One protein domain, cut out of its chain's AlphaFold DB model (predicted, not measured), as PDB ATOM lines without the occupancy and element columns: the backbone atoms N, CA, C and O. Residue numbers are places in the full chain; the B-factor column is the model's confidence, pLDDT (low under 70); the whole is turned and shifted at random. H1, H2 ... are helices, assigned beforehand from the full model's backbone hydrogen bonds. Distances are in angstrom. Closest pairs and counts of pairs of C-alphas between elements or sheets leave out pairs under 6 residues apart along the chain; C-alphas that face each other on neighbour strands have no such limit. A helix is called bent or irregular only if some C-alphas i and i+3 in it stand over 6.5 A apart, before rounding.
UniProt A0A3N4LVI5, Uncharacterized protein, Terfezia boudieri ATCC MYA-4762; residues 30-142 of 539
ATOM      1  N   GLN A  30     179.776 174.467 150.737       48.41
ATOM      2  CA  GLN A  30     178.754 175.512 150.882       48.41
ATOM      3  C   GLN A  30     177.343 175.036 150.500       48.41
ATOM      4  O   GLN A  30     176.358 175.559 151.027       48.41
ATOM      5  N   GLY A  31     177.226 174.040 149.614       50.38
ATOM      6  CA  GLY A  31     175.937 173.451 149.234       50.38
ATOM      7  C   GLY A  31     175.323 172.609 150.354       50.38
ATOM      8  O   GLY A  31     174.155 172.791 150.701       50.38
ATOM      9  N   ILE A  32     176.144 171.759 150.977       49.44
ATOM     10  CA  ILE A  32     175.743 170.841 152.055       49.44
ATOM     11  C   ILE A  32     175.335 171.613 153.312       49.44
ATOM     12  O   ILE A  32     174.297 171.322 153.905       49.44
ATOM     13  N   GLN A  33     176.085 172.658 153.690       55.28
ATOM     14  CA  GLN A  33     175.733 173.494 154.844       55.28
ATOM     15  C   GLN A  33     174.361 174.163 154.690       55.28
ATOM     16  O   GLN A  33     173.600 174.214 155.654       55.28
ATOM     17  N   ARG A  34     174.000 174.643 153.493       57.22
ATOM     18  CA  ARG A  34     172.702 175.306 153.278       57.22
ATOM     19  C   ARG A  34     171.515 174.347 153.346       57.22
ATOM     20  O   ARG A  34     170.440 174.769 153.763       57.22
ATOM     21  N   GLN A  35     171.696 173.086 152.952       53.78
ATOM     22  CA  GLN A  35     170.616 172.094 152.945       53.78
ATOM     23  C   GLN A  35     170.488 171.338 154.277       53.78
ATOM     24  O   GLN A  35     169.372 171.068 154.715       53.78
ATOM     25  N   ALA A  36     171.604 171.038 154.952       53.66
ATOM     26  CA  ALA A  36     171.614 170.241 156.182       53.66
ATOM     27  C   ALA A  36     171.447 171.073 157.468       53.66
ATOM     28  O   ALA A  36     170.903 170.568 158.450       53.66
ATOM     29  N   ALA A  37     171.870 172.345 157.486       61.38
ATOM     30  CA  ALA A  37     171.804 173.177 158.693       61.38
ATOM     31  C   ALA A  37     170.383 173.354 159.269       61.38
ATOM     32  O   ALA A  37     170.242 173.236 160.485       61.38
ATOM     33  N   PRO A  38     169.316 173.567 158.470       63.28
ATOM     34  CA  PRO A  38     167.958 173.668 159.012       63.28
ATOM     35  C   PRO A  38     167.517 172.383 159.727       63.28
ATOM     36  O   PRO A  38     166.944 172.444 160.811       63.28
ATOM     37  N   VAL A  39     167.862 171.224 159.157       57.00
ATOM     38  CA  VAL A  39     167.515 169.898 159.688       57.00
ATOM     39  C   VAL A  39     168.292 169.596 160.972       57.00
ATOM     40  O   VAL A  39     167.730 169.078 161.932       57.00
ATOM     41  N   LEU A  40     169.577 169.959 161.027       59.38
ATOM     42  CA  LEU A  40     170.408 169.778 162.220       59.38
ATOM     43  C   LEU A  40     170.005 170.719 163.367       59.38
ATOM     44  O   LEU A  40     170.012 170.293 164.522       59.38
ATOM     45  N   ARG A  41     169.592 171.960 163.066       68.31
ATOM     46  CA  ARG A  41     169.012 172.876 164.066       68.31
ATOM     47  C   ARG A  41     167.733 172.304 164.667       68.31
ATOM     48  O   ARG A  41     167.585 172.301 165.883       68.31
ATOM     49  N   GLU A  42     166.837 171.795 163.824       59.59
ATOM     50  CA  GLU A  42     165.562 171.219 164.264       59.59
ATOM     51  C   GLU A  42     165.757 169.934 165.088       59.59
ATOM     52  O   GLU A  42     165.079 169.729 166.091       59.59
ATOM     53  N   LEU A  43     166.708 169.075 164.705       54.16
ATOM     54  CA  LEU A  43     166.930 167.785 165.364       54.16
ATOM     55  C   LEU A  43     167.721 167.866 166.672       54.16
ATOM     56  O   LEU A  43     167.531 167.003 167.533       54.16
ATOM     57  N   PHE A  44     168.633 168.832 166.793       56.69
ATOM     58  CA  PHE A  44     169.643 168.846 167.856       56.69
ATOM     59  C   PHE A  44     169.737 170.174 168.618       56.69
ATOM     60  O   PHE A  44     170.522 170.265 169.557       56.69
ATOM     61  N   GLY A  45     168.955 171.195 168.248       61.59
ATOM     62  CA  GLY A  45     168.964 172.498 168.925       61.59
ATOM     63  C   GLY A  45     170.294 173.247 168.807       61.59
ATOM     64  O   GLY A  45     170.599 174.081 169.657       61.59
ATOM     65  N   LEU A  46     171.099 172.927 167.789       64.75
ATOM     66  CA  LEU A  46     172.431 173.502 167.604       64.75
ATOM     67  C   LEU A  46     172.335 174.965 167.154       64.75
ATOM     68  O   LEU A  46     171.518 175.297 166.295       64.75
ATOM     69  N   ASN A  47     173.174 175.834 167.714       68.50
ATOM     70  CA  ASN A  47     173.298 177.227 167.273       68.50
ATOM     71  C   ASN A  47     174.337 177.374 166.137       68.50
ATOM     72  O   ASN A  47     175.030 176.422 165.775       68.50
ATOM     73  N   ASP A  48     174.449 178.573 165.564       65.19
ATOM     74  CA  ASP A  48     175.333 178.832 164.415       65.19
ATOM     75  C   ASP A  48     176.829 178.682 164.734       65.19
ATOM     76  O   ASP A  48     177.614 178.355 163.847       65.19
ATOM     77  N   GLU A  49     177.221 178.828 166.003       59.28
ATOM     78  CA  GLU A  49     178.594 178.588 166.472       59.28
ATOM     79  C   GLU A  49     178.922 177.092 166.589       59.28
ATOM     80  O   GLU A  49     180.061 176.685 166.382       59.28
ATOM     81  N   GLN A  50     177.924 176.249 166.867       57.22
ATOM     82  CA  GLN A  50     178.061 174.789 166.918       57.22
ATOM     83  C   GLN A  50     178.051 174.132 165.524       57.22
ATOM     84  O   GLN A  50     178.308 172.934 165.400       57.22
ATOM     85  N   LEU A  51     177.780 174.908 164.470       58.88
ATOM     86  CA  LEU A  51     177.720 174.483 163.069       58.88
ATOM     87  C   LEU A  51     179.026 174.793 162.293       58.88
ATOM     88  O   LEU A  51     179.003 175.033 161.081       58.88
ATOM     89  N   THR A  52     180.190 174.775 162.953       61.25
ATOM     90  CA  THR A  52     181.493 174.930 162.276       61.25
ATOM     91  C   THR A  52     181.936 173.667 161.523       61.25
ATOM     92  O   THR A  52     181.546 172.536 161.820       61.25
ATOM     93  N   THR A  53     182.785 173.867 160.512       53.22
ATOM     94  CA  THR A  53     183.123 172.918 159.434       53.22
ATOM     95  C   THR A  53     183.714 171.573 159.875       53.22
ATOM     96  O   THR A  53     183.480 170.580 159.191       53.22
ATOM     97  N   SER A  54     184.437 171.490 160.999       48.91
ATOM     98  CA  SER A  54     185.027 170.226 161.487       48.91
ATOM     99  C   SER A  54     184.130 169.456 162.469       48.91
ATOM    100  O   SER A  54     184.187 168.228 162.514       48.91
ATOM    101  N   GLY A  55     183.257 170.148 163.212       49.97
ATOM    102  CA  GLY A  55     182.379 169.547 164.227       49.97
ATOM    103  C   GLY A  55     181.118 168.891 163.654       49.97
ATOM    104  O   GLY A  55     180.672 167.861 164.161       49.97
ATOM    105  N   ILE A  56     180.584 169.432 162.549       52.66
ATOM    106  CA  ILE A  56     179.368 168.915 161.894       52.66
ATOM    107  C   ILE A  56     179.561 167.484 161.369       52.66
ATOM    108  O   ILE A  56     178.643 166.668 161.443       52.66
ATOM    109  N   SER A  57     180.751 167.166 160.852       58.75
ATOM    110  CA  SER A  57     181.009 165.913 160.135       58.75
ATOM    111  C   SER A  57     180.952 164.682 161.046       58.75
ATOM    112  O   SER A  57     180.217 163.745 160.757       58.75
ATOM    113  N   ALA A  58     181.667 164.678 162.175       55.97
ATOM    114  CA  ALA A  58     181.775 163.480 163.013       55.97
ATOM    115  C   ALA A  58     180.596 163.326 163.988       55.97
ATOM    116  O   ALA A  58     180.010 162.246 164.095       55.97
ATOM    117  N   VAL A  59     180.210 164.412 164.670       59.25
ATOM    118  CA  VAL A  59     179.127 164.393 165.667       59.25
ATOM    119  C   VAL A  59     177.764 164.268 164.982       59.25
ATOM    120  O   VAL A  59     176.938 163.456 165.400       59.25
ATOM    121  N   GLY A  60     177.554 165.002 163.883       68.31
ATOM    122  CA  GLY A  60     176.326 164.925 163.090       68.31
ATOM    123  C   GLY A  60     176.140 163.554 162.439       68.31
ATOM    124  O   GLY A  60     175.054 162.979 162.526       68.31
ATOM    125  N   ARG A  61     177.208 162.978 161.866       75.88
ATOM    126  CA  ARG A  61     177.168 161.633 161.268       75.88
ATOM    127  C   ARG A  61     176.883 160.553 162.309       75.88
ATOM    128  O   ARG A  61     175.991 159.739 162.091       75.88
ATOM    129  N   GLY A  62     177.582 160.567 163.446       75.75
ATOM    130  CA  GLY A  62     177.377 159.585 164.517       75.75
ATOM    131  C   GLY A  62     175.961 159.626 165.103       75.75
ATOM    132  O   GLY A  62     175.334 158.583 165.295       75.75
ATOM    133  N   ALA A  63     175.417 160.825 165.325       73.62
ATOM    134  CA  ALA A  63     174.057 160.990 165.832       73.62
ATOM    135  C   ALA A  63     172.990 160.518 164.828       73.62
ATOM    136  O   ALA A  63     172.030 159.855 165.227       73.62
ATOM    137  N   LEU A  64     173.160 160.816 163.534       75.88
ATOM    138  CA  LEU A  64     172.220 160.385 162.496       75.88
ATOM    139  C   LEU A  64     172.256 158.864 162.288       75.88
ATOM    140  O   LEU A  64     171.202 158.238 162.205       75.88
ATOM    141  N   ILE A  65     173.456 158.272 162.289       82.00
ATOM    142  CA  ILE A  65     173.675 156.819 162.219       82.00
ATOM    143  C   ILE A  65     172.946 156.108 163.362       82.00
ATOM    144  O   ILE A  65     172.150 155.206 163.115       82.00
ATOM    145  N   ASN A  66     173.142 156.555 164.607       77.56
ATOM    146  CA  ASN A  66     172.475 155.953 165.762       77.56
ATOM    147  C   ASN A  66     170.945 156.045 165.666       77.56
ATOM    148  O   ASN A  66     170.244 155.108 166.049       77.56
ATOM    149  N   LYS A  67     170.414 157.150 165.129       75.94
ATOM    150  CA  LYS A  67     168.966 157.365 165.009       75.94
ATOM    151  C   LYS A  67     168.332 156.544 163.883       75.94
ATOM    152  O   LYS A  67     167.241 156.014 164.067       75.94
ATOM    153  N   LEU A  68     169.022 156.396 162.750       79.44
ATOM    154  CA  LEU A  68     168.614 155.518 161.647       79.44
ATOM    155  C   LEU A  68     168.653 154.041 162.062       79.44
ATOM    156  O   LEU A  68     167.662 153.333 161.879       79.44
ATOM    157  N   MET A  69     169.737 153.600 162.714       78.44
ATOM    158  CA  MET A  69     169.847 152.232 163.239       78.44
ATOM    159  C   MET A  69     168.795 151.936 164.313       78.44
ATOM    160  O   MET A  69     168.196 150.864 164.303       78.44
ATOM    161  N   GLY A  70     168.511 152.892 165.206       76.25
ATOM    162  CA  GLY A  70     167.450 152.760 166.212       76.25
ATOM    163  C   GLY A  70     166.049 152.578 165.612       76.25
ATOM    164  O   GLY A  70     165.193 151.953 166.233       76.25
ATOM    165  N   ASN A  71     165.831 153.059 164.383       75.25
ATOM    166  CA  ASN A  71     164.593 152.865 163.624       75.25
ATOM    167  C   ASN A  71     164.626 151.623 162.708       75.25
ATOM    168  O   ASN A  71     163.669 151.386 161.970       75.25
ATOM    169  N   GLY A  72     165.700 150.826 162.755       83.56
ATOM    170  CA  GLY A  72     165.864 149.610 161.955       83.56
ATOM    171  C   GLY A  72     166.202 149.855 160.481       83.56
ATOM    172  O   GLY A  72     165.959 148.974 159.660       83.56
ATOM    173  N   VAL A  73     166.723 151.035 160.131       83.75
ATOM    174  CA  VAL A  73     167.192 151.336 158.771       83.75
ATOM    175  C   VAL A  73     168.586 150.732 158.580       83.75
ATOM    176  O   VAL A  73     169.488 151.004 159.372       83.75
ATOM    177  N   ASP A  74     168.759 149.916 157.538       88.75
ATOM    178  CA  ASP A  74     170.070 149.388 157.146       88.75
ATOM    179  C   ASP A  74     170.918 150.515 156.545       88.75
ATOM    180  O   ASP A  74     170.507 151.183 155.597       88.75
ATOM    181  N   ILE A  75     172.085 150.742 157.141       87.25
ATOM    182  CA  ILE A  75     173.036 151.788 156.750       87.25
ATOM    183  C   ILE A  75     174.345 151.209 156.195       87.25
ATOM    184  O   ILE A  75     175.324 151.940 156.026       87.25
ATOM    185  N   SER A  76     174.399 149.895 155.960       86.81
ATOM    186  CA  SER A  76     175.578 149.258 155.380       86.81
ATOM    187  C   SER A  76     175.842 149.794 153.964       86.81
ATOM    188  O   SER A  76     174.938 149.908 153.141       86.81
ATOM    189  N   GLY A  77     177.093 150.180 153.695       83.62
ATOM    190  CA  GLY A  77     177.508 150.720 152.393       83.62
ATOM    191  C   GLY A  77     177.303 152.225 152.196       83.62
ATOM    192  O   GLY A  77     177.521 152.705 151.090       83.62
ATOM    193  N   ILE A  78     176.914 152.977 153.233       82.75
ATOM    194  CA  ILE A  78     176.740 154.432 153.125       82.75
ATOM    195  C   ILE A  78     178.013 155.167 153.539       82.75
ATOM    196  O   ILE A  78     178.394 155.211 154.717       82.75
ATOM    197  N   GLU A  79     178.659 155.796 152.564       82.31
ATOM    198  CA  GLU A  79     179.954 156.445 152.760       82.31
ATOM    199  C   GLU A  79     179.823 157.955 152.985       82.31
ATOM    200  O   GLU A  79     180.680 158.545 153.655       82.31
ATOM    201  N   SER A  80     178.720 158.566 152.534       84.81
ATOM    202  CA  SER A  80     178.526 160.018 152.561       84.81
ATOM    203  C   SER A  80     177.460 160.498 153.562       84.81
ATOM    204  O   SER A  80     176.497 159.806 153.898       84.81
ATOM    205  N   LEU A  81     177.623 161.733 154.052       75.62
ATOM    206  CA  LEU A  81     176.632 162.393 154.913       75.62
ATOM    207  C   LEU A  81     175.353 162.757 154.136       75.62
ATOM    208  O   LEU A  81     174.271 162.745 154.718       75.62
ATOM    209  N   GLU A  82     175.470 163.047 152.838       78.25
ATOM    210  CA  GLU A  82     174.341 163.384 151.963       78.25
ATOM    211  C   GLU A  82     173.367 162.206 151.824       78.25
ATOM    212  O   GLU A  82     172.163 162.375 152.034       78.25
ATOM    213  N   GLU A  83     173.878 160.996 151.580       81.81
ATOM    214  CA  GLU A  83     173.074 159.767 151.528       81.81
ATOM    215  C   GLU A  83     172.384 159.479 152.868       81.81
ATOM    216  O   GLU A  83     171.188 159.184 152.905       81.81
ATOM    217  N   LEU A  84     173.105 159.651 153.984       79.94
ATOM    218  CA  LEU A  84     172.547 159.519 155.334       79.94
ATOM    219  C   LEU A  84     171.396 160.511 155.576       79.94
ATOM    220  O   LEU A  84     170.351 160.135 156.113       79.94
ATOM    221  N   THR A  85     171.547 161.771 155.157       78.12
ATOM    222  CA  THR A  85     170.466 162.763 155.255       78.12
ATOM    223  C   THR A  85     169.289 162.449 154.334       78.12
ATOM    224  O   THR A  85     168.143 162.631 154.747       78.12
ATOM    225  N   GLY A  86     169.542 161.925 153.131       83.06
ATOM    226  CA  GLY A  86     168.504 161.477 152.202       83.06
ATOM    227  C   GLY A  86     167.635 160.372 152.804       83.06
ATOM    228  O   GLY A  86     166.411 160.513 152.853       83.06
ATOM    229  N   LEU A  87     168.262 159.336 153.370       82.69
ATOM    230  CA  LEU A  87     167.550 158.250 154.051       82.69
ATOM    231  C   LEU A  87     166.751 158.730 155.259       82.69
ATOM    232  O   LEU A  87     165.633 158.269 155.483       82.69
ATOM    233  N   TRP A  88     167.283 159.678 156.030       75.62
ATOM    234  CA  TRP A  88     166.540 160.245 157.151       75.62
ATOM    235  C   TRP A  88     165.284 160.991 156.689       75.62
ATOM    236  O   TRP A  88     164.219 160.828 157.282       75.62
ATOM    237  N   VAL A  89     165.370 161.776 155.612       79.31
ATOM    238  CA  VAL A  89     164.204 162.471 155.044       79.31
ATOM    239  C   VAL A  89     163.149 161.474 154.560       79.31
ATOM    240  O   VAL A  89     161.955 161.687 154.788       79.31
ATOM    241  N   GLU A  90     163.557 160.380 153.917       81.38
ATOM    242  CA  GLU A  90     162.641 159.311 153.511       81.38
ATOM    243  C   GLU A  90     162.013 158.595 154.707       81.38
ATOM    244  O   GLU A  90     160.802 158.368 154.710       81.38
ATOM    245  N   GLU A  91     162.783 158.320 155.757       78.69
ATOM    246  CA  GLU A  91     162.271 157.706 156.981       78.69
ATOM    247  C   GLU A  91     161.285 158.630 157.703       78.69
ATOM    248  O   GLU A  91     160.216 158.192 158.130       78.69
ATOM    249  N   VAL A  92     161.565 159.934 157.766       72.50
ATOM    250  CA  VAL A  92     160.625 160.930 158.295       72.50
ATOM    251  C   VAL A  92     159.337 160.941 157.474       72.50
ATOM    252  O   VAL A  92     158.251 160.908 158.059       72.50
ATOM    253  N   LYS A  93     159.418 160.920 156.137       79.06
ATOM    254  CA  LYS A  93     158.234 160.810 155.266       79.06
ATOM    255  C   LYS A  93     157.476 159.508 155.513       79.06
ATOM    256  O   LYS A  93     156.252 159.538 155.633       79.06
ATOM    257  N   ARG A  94     158.175 158.380 155.660       80.50
ATOM    258  CA  ARG A  94     157.581 157.069 155.957       80.50
ATOM    259  C   ARG A  94     156.859 157.083 157.300       80.50
ATOM    260  O   ARG A  94     155.712 156.647 157.376       80.50
ATOM    261  N   VAL A  95     157.477 157.631 158.344       72.25
ATOM    262  CA  VAL A  95     156.881 157.791 159.678       72.25
ATOM    263  C   VAL A  95     155.681 158.735 159.629       72.25
ATOM    264  O   VAL A  95     154.643 158.428 160.214       72.25
ATOM    265  N   GLN A  96     155.767 159.855 158.909       72.75
ATOM    266  CA  GLN A  96     154.639 160.768 158.709       72.75
ATOM    267  C   GLN A  96     153.492 160.092 157.955       72.75
ATOM    268  O   GLN A  96     152.331 160.248 158.332       72.75
ATOM    269  N   GLU A  97     153.783 159.290 156.933       76.69
ATOM    270  CA  GLU A  97     152.768 158.575 156.172       76.69
ATOM    271  C   GLU A  97     152.154 157.416 156.967       76.69
ATOM    272  O   GLU A  97     150.939 157.216 156.911       76.69
ATOM    273  N   MET A  98     152.946 156.707 157.778       72.31
ATOM    274  CA  MET A  98     152.440 155.744 158.758       72.31
ATOM    275  C   MET A  98     151.533 156.428 159.782       72.31
ATOM    276  O   MET A  98     150.423 155.947 160.006       72.31
ATOM    277  N   LYS A  99     151.929 157.590 160.320       68.12
ATOM    278  CA  LYS A  99     151.087 158.414 161.203       68.12
ATOM    279  C   LYS A  99     149.811 158.883 160.498       68.12
ATOM    280  O   LYS A  99     148.747 158.870 161.110       68.12
ATOM    281  N   ARG A 100     149.863 159.222 159.206       68.69
ATOM    282  CA  ARG A 100     148.689 159.612 158.399       68.69
ATOM    283  C   ARG A 100     147.731 158.436 158.178       68.69
ATOM    284  O   ARG A 100     146.519 158.587 158.330       68.69
ATOM    285  N   LYS A 101     148.273 157.251 157.875       70.81
ATOM    286  CA  LYS A 101     147.518 155.996 157.705       70.81
ATOM    287  C   LYS A 101     146.934 155.495 159.035       70.81
ATOM    288  O   LYS A 101     145.794 155.030 159.053       70.81
ATOM    289  N   GLN A 102     147.653 155.646 160.149       59.84
ATOM    290  CA  GLN A 102     147.157 155.355 161.502       59.84
ATOM    291  C   GLN A 102     146.113 156.379 161.967       59.84
ATOM    292  O   GLN A 102     145.072 155.985 162.489       59.84
ATOM    293  N   GLY A 103     146.305 157.672 161.687       56.50
ATOM    294  CA  GLY A 103     145.324 158.726 161.969       56.50
ATOM    295  C   GLY A 103     143.988 158.506 161.250       56.50
ATOM    296  O   GLY A 103     142.922 158.782 161.802       56.50
ATOM    297  N   GLN A 104     144.006 157.895 160.059       60.66
ATOM    298  CA  GLN A 104     142.788 157.478 159.357       60.66
ATOM    299  C   GLN A 104     142.066 156.287 160.007       60.66
ATOM    300  O   GLN A 104     140.858 156.134 159.794       60.66
ATOM    301  N   LYS A 105     142.737 155.489 160.844       69.62
ATOM    302  CA  LYS A 105     142.203 154.269 161.473       69.62
ATOM    303  C   LYS A 105     142.134 154.323 163.000       69.62
ATOM    304  O   LYS A 105     141.963 153.278 163.615       69.62
ATOM    305  N   MET A 106     142.178 155.508 163.613       79.44
ATOM    306  CA  MET A 106     141.885 155.612 165.043       79.44
ATOM    307  C   MET A 106     140.501 155.025 165.333       79.44
ATOM    308  O   MET A 106     139.487 155.482 164.784       79.44
ATOM    309  N   THR A 107     140.492 153.989 166.159       89.25
ATOM    310  CA  THR A 107     139.314 153.295 166.659       89.25
ATOM    311  C   THR A 107     138.554 154.190 167.632       89.25
ATOM    312  O   THR A 107     139.077 155.158 168.189       89.25
ATOM    313  N   LYS A 108     137.286 153.850 167.889       91.25
ATOM    314  CA  LYS A 108     136.466 154.588 168.857       91.25
ATOM    315  C   LYS A 108     137.126 154.630 170.243       91.25
ATOM    316  O   LYS A 108     137.091 155.673 170.882       91.25
ATOM    317  N   LYS A 109     137.756 153.529 170.677       91.62
ATOM    318  CA  LYS A 109     138.424 153.425 171.985       91.62
ATOM    319  C   LYS A 109     139.589 154.410 172.111       91.62
ATOM    320  O   LYS A 109     139.667 155.112 173.114       91.62
ATOM    321  N   GLU A 110     140.431 154.508 171.087       90.31
ATOM    322  CA  GLU A 110     141.589 155.411 171.078       90.31
ATOM    323  C   GLU A 110     141.161 156.881 171.121       90.31
ATOM    324  O   GLU A 110     141.672 157.634 171.946       90.31
ATOM    325  N   LEU A 111     140.159 157.272 170.325       91.75
ATOM    326  CA  LEU A 111     139.619 158.639 170.350       91.75
ATOM    327  C   LEU A 111     139.032 158.992 171.714       91.75
ATOM    328  O   LEU A 111     139.320 160.052 172.260       91.75
ATOM    329  N   THR A 112     138.241 158.089 172.297       94.25
ATOM    330  CA  THR A 112     137.700 158.301 173.644       94.25
ATOM    331  C   THR A 112     138.790 158.346 174.712       94.25
ATOM    332  O   THR A 112     138.631 159.053 175.701       94.25
ATOM    333  N   GLY A 113     139.898 157.624 174.520       92.00
ATOM    334  CA  GLY A 113     141.071 157.683 175.390       92.00
ATOM    335  C   GLY A 113     141.754 159.047 175.330       92.00
ATOM    336  O   GLY A 113     141.957 159.656 176.373       92.00
ATOM    337  N   GLN A 114     142.015 159.563 174.125       92.19
ATOM    338  CA  GLN A 114     142.596 160.896 173.917       92.19
ATOM    339  C   GLN A 114     141.710 162.002 174.500       92.19
ATOM    340  O   GLN A 114     142.184 162.849 175.248       92.19
ATOM    341  N   LEU A 115     140.400 161.957 174.247       94.12
ATOM    342  CA  LEU A 115     139.468 162.927 174.829       94.12
ATOM    343  C   LEU A 115     139.471 162.864 176.368       94.12
ATOM    344  O   LEU A 115     139.490 163.903 177.018       94.12
ATOM    345  N   ARG A 116     139.533 161.665 176.974       93.00
ATOM    346  CA  ARG A 116     139.670 161.518 178.438       93.00
ATOM    347  C   ARG A 116     140.997 162.062 178.965       93.00
ATOM    348  O   ARG A 116     140.977 162.700 180.016       93.00
ATOM    349  N   LEU A 117     142.100 161.823 178.248       90.94
ATOM    350  CA  LEU A 117     143.455 162.265 178.597       90.94
ATOM    351  C   LEU A 117     143.511 163.788 178.797       90.94
ATOM    352  O   LEU A 117     143.992 164.272 179.820       90.94
ATOM    353  N   TYR A 118     142.919 164.525 177.858       92.88
ATOM    354  CA  TYR A 118     142.833 165.990 177.887       92.88
ATOM    355  C   TYR A 118     141.600 166.517 178.627       92.88
ATOM    356  O   TYR A 118     141.362 167.717 178.696       92.88
ATOM    357  N   GLY A 119     140.783 165.632 179.196       93.19
ATOM    358  CA  GLY A 119     139.630 166.048 179.981       93.19
ATOM    359  C   GLY A 119     138.459 166.622 179.204       93.19
ATOM    360  O   GLY A 119     137.642 167.323 179.791       93.19
ATOM    361  N   ILE A 120     138.368 166.316 177.918       95.25
ATOM    362  CA  ILE A 120     137.297 166.768 177.044       95.25
ATOM    363  C   ILE A 120     136.094 165.845 177.240       95.25
ATOM    364  O   ILE A 120     136.166 164.639 176.984       95.25
ATOM    365  N   ASP A 121     134.976 166.412 177.685       95.94
ATOM    366  CA  ASP A 121     133.741 165.662 177.886       95.94
ATOM    367  C   ASP A 121     133.132 165.205 176.555       95.94
ATOM    368  O   ASP A 121     133.005 165.962 175.592       95.94
ATOM    369  N   PHE A 122     132.692 163.948 176.505       96.50
ATOM    370  CA  PHE A 122     131.968 163.390 175.364       96.50
ATOM    371  C   PHE A 122     130.918 162.381 175.830       96.50
ATOM    372  O   PHE A 122     131.012 161.777 176.899       96.50
ATOM    373  N   LYS A 123     129.915 162.140 174.985       96.38
ATOM    374  CA  LYS A 123     128.903 161.104 175.222       96.38
ATOM    375  C   LYS A 123     129.398 159.783 174.644       96.38
ATOM    376  O   LYS A 123     129.781 159.721 173.476       96.38
ATOM    377  N   SER A 124     129.332 158.704 175.419       93.56
ATOM    378  CA  SER A 124     129.733 157.353 174.983       93.56
ATOM    379  C   SER A 124     128.978 156.866 173.733       93.56
ATOM    380  O   SER A 124     129.505 156.070 172.949       93.56
ATOM    381  N   SER A 125     127.773 157.392 173.498       95.38
ATOM    382  CA  SER A 125     126.944 157.128 172.318       95.38
ATOM    383  C   SER A 125     127.378 157.871 171.046       95.38
ATOM    384  O   SER A 125     126.858 157.559 169.977       95.38
ATOM    385  N   MET A 126     128.338 158.808 171.100       95.94
ATOM    386  CA  MET A 126     128.805 159.519 169.901       95.94
ATOM    387  C   MET A 126     129.375 158.556 168.852       95.94
ATOM    388  O   MET A 126     130.054 157.569 169.166       95.94
ATOM    389  N   SER A 127     129.089 158.854 167.583       95.38
ATOM    390  CA  SER A 127     129.664 158.141 166.445       95.38
ATOM    391  C   SER A 127     131.141 158.506 166.272       95.38
ATOM    392  O   SER A 127     131.597 159.566 166.700       95.38
ATOM    393  N   LEU A 128     131.902 157.618 165.634       92.25
ATOM    394  CA  LEU A 128     133.338 157.803 165.413       92.25
ATOM    395  C   LEU A 128     133.684 159.101 164.646       92.25
ATOM    396  O   LEU A 128     134.614 159.780 165.079       92.25
ATOM    397  N   PRO A 129     132.935 159.520 163.599       93.31
ATOM    398  CA  PRO A 129     133.164 160.810 162.941       93.31
ATOM    399  C   PRO A 129     133.010 162.007 163.886       93.31
ATOM    400  O   PRO A 129     133.871 162.879 163.892       93.31
ATOM    401  N   LYS A 130     131.983 162.003 164.749       94.69
ATOM    402  CA  LYS A 130     131.741 163.082 165.724       94.69
ATOM    403  C   LYS A 130     132.823 163.150 166.802       94.69
ATOM    404  O   LYS A 130     133.221 164.234 167.199       94.69
ATOM    405  N   LEU A 131     133.325 161.999 167.259       95.38
ATOM    406  CA  LEU A 131     134.451 161.955 168.201       95.38
ATOM    407  C   LEU A 131     135.742 162.504 167.577       95.38
ATOM    408  O   LEU A 131     136.511 163.164 168.269       95.38
ATOM    409  N   ARG A 132     135.979 162.253 166.279       92.50
ATOM    410  CA  ARG A 132     137.114 162.846 165.549       92.50
ATOM    411  C   ARG A 132     136.970 164.351 165.405       92.50
ATOM    412  O   ARG A 132     137.929 165.063 165.668       92.50
ATOM    413  N   GLU A 133     135.796 164.811 164.993       94.00
ATOM    414  CA  GLU A 133     135.491 166.236 164.852       94.00
ATOM    415  C   GLU A 133     135.710 166.972 166.177       94.00
ATOM    416  O   GLU A 133     136.491 167.917 166.220       94.00
ATOM    417  N   LEU A 134     135.170 166.439 167.279       95.88
ATOM    418  CA  LEU A 134     135.355 166.986 168.624       95.88
ATOM    419  C   LEU A 134     136.830 167.058 169.044       95.88
ATOM    420  O   LEU A 134     137.262 168.045 169.642       95.88
ATOM    421  N   LEU A 135     137.616 166.022 168.738       92.88
ATOM    422  CA  LEU A 135     139.051 166.021 169.025       92.88
ATOM    423  C   LEU A 135     139.781 167.093 168.202       92.88
ATOM    424  O   LEU A 135     140.593 167.826 168.753       92.88
ATOM    425  N   VAL A 136     139.471 167.226 166.907       92.25
ATOM    426  CA  VAL A 136     140.069 168.245 166.025       92.25
ATOM    427  C   VAL A 136     139.710 169.659 166.478       92.25
ATOM    428  O   VAL A 136     140.579 170.529 166.498       92.25
ATOM    429  N   GLU A 137     138.457 169.901 166.860       93.88
ATOM    430  CA  GLU A 137     138.019 171.187 167.410       93.88
ATOM    431  C   GLU A 137     138.737 171.515 168.718       93.88
ATOM    432  O   GLU A 137     139.190 172.641 168.911       93.88
ATOM    433  N   SER A 138     138.906 170.522 169.590       94.44
ATOM    434  CA  SER A 138     139.600 170.701 170.868       94.44
ATOM    435  C   SER A 138     141.092 170.981 170.684       94.44
ATOM    436  O   SER A 138     141.625 171.846 171.376       94.44
ATOM    437  N   ILE A 139     141.741 170.332 169.708       90.75
ATOM    438  CA  ILE A 139     143.126 170.632 169.309       90.75
ATOM    439  C   ILE A 139     143.227 172.073 168.800       90.75
ATOM    440  O   ILE A 139     144.072 172.830 169.263       90.75
ATOM    441  N   LYS A 140     142.344 172.488 167.881       90.75
ATOM    442  CA  LYS A 140     142.339 173.866 167.352       90.75
ATOM    443  C   LYS A 140     142.082 174.920 168.433       90.75
ATOM    444  O   LYS A 140     142.517 176.054 168.282       90.75
ATOM    445  N   ALA A 141     141.372 174.550 169.495       92.38
ATOM    446  CA  ALA A 141     141.086 175.411 170.634       92.38
ATOM    447  C   ALA A 141     142.191 175.408 171.713       92.38
ATOM    448  O   ALA A 141     141.975 176.007 172.765       92.38
ATOM    449  N   GLY A 142     143.316 174.709 171.505       91.38
ATOM    450  CA  GLY A 142     144.410 174.598 172.485       91.38
ATOM    451  C   GLY A 142     144.061 173.776 173.732       91.38
ATOM    452  O   GLY A 142     144.788 173.760 174.718       91.38
TER     453      GLY A 142
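What this domain is: This is residues 30 to 142 of the 539 residues of an uncharacterized protein of Terfezia boudieri ATCC MYA-4762 (UniProt A0A3N4LVI5). Picture a dumbbell: one long helix, H3, is the bar, with a loose group of helices H1 and H2 at its start and a separate small head of two helices, H4 and H5, beyond its far end. H4 and H5 lie side by side, while residues 96 to 102 of H3 stand free between the two ends. The printed part has 113 residues with five named helices, in the order H1, H2, H3, H4, H5, and no named strand; its class is all helix. It is only just extended, close to loose, with a radius of gyration of the C-alphas of 20.1 A, and its outline is elongated, spanning 60 by 31 by 21 A.

Where its parts are: Begin with the longest helix, H3, residues 81 to 103: find C-alpha 81 at (176.632, 162.393, 154.913) and follow the helix for 32.3 A to C-alpha 103 at (145.324, 158.726, 161.969). Before it in the chain, H2 covers residues 55 to 70 and is 22.6 A long; it is neither bent nor irregular, but only just: C-alphas 55 and 58 are 6.2 A apart. Earlier still is H1, residues 30 to 44, 20.4 A long; it is only just irregular, with C-alphas 35 and 38 at 6.8 A. After H3, look for H4 at residues 108 to 117, 14.2 A long, and H5 at residues 128 to 140, 18.5 A long, ending at C-alpha 140 at (142.339, 173.866, 167.352).

How they stand to each other: Start at H3, which touches H2 with residues 81 to 88 alone; the closest C-alphas are those of Arg 61 and Leu 81, 6.4 A apart. These two helices run the same way at a steep tilt of 39 degrees. H1 is close to H3 but not clearly touching, and its closest C-alpha pair there is Ile 32 and Glu 82, 7.6 A apart. H1 is also close to H2 but not clearly touching, with the closest C-alphas, those of Leu 40 and Gly 60, 7.7 A apart. Past the other end of H3, H4 is apart from it. H4 touches H5, the closest C-alphas being those of Lys 108 and Leu 128, 5.7 A apart; they run the same way at a shallow tilt of 29 degrees. H5 is apart from H1, H2 and H3. In the backbones of H3, H4 and H5 every O i to N i+4 pair is within hydrogen-bond range, against 8 of 11 in H1 and 11 of 12 in H2.

The domain as a whole: Look to Ser 54 and Ser 125 for the two C-alphas farthest apart, at 60.5 A. The printed part has no cut. The link from H3 to H4 is tight, the other three are short, and no link is long. In the B-factor column the mean pLDDT of the printed part is 76.9, and you will find values under 70 at residues 30 to 60, 99 to 100 and 102 to 105 of this model.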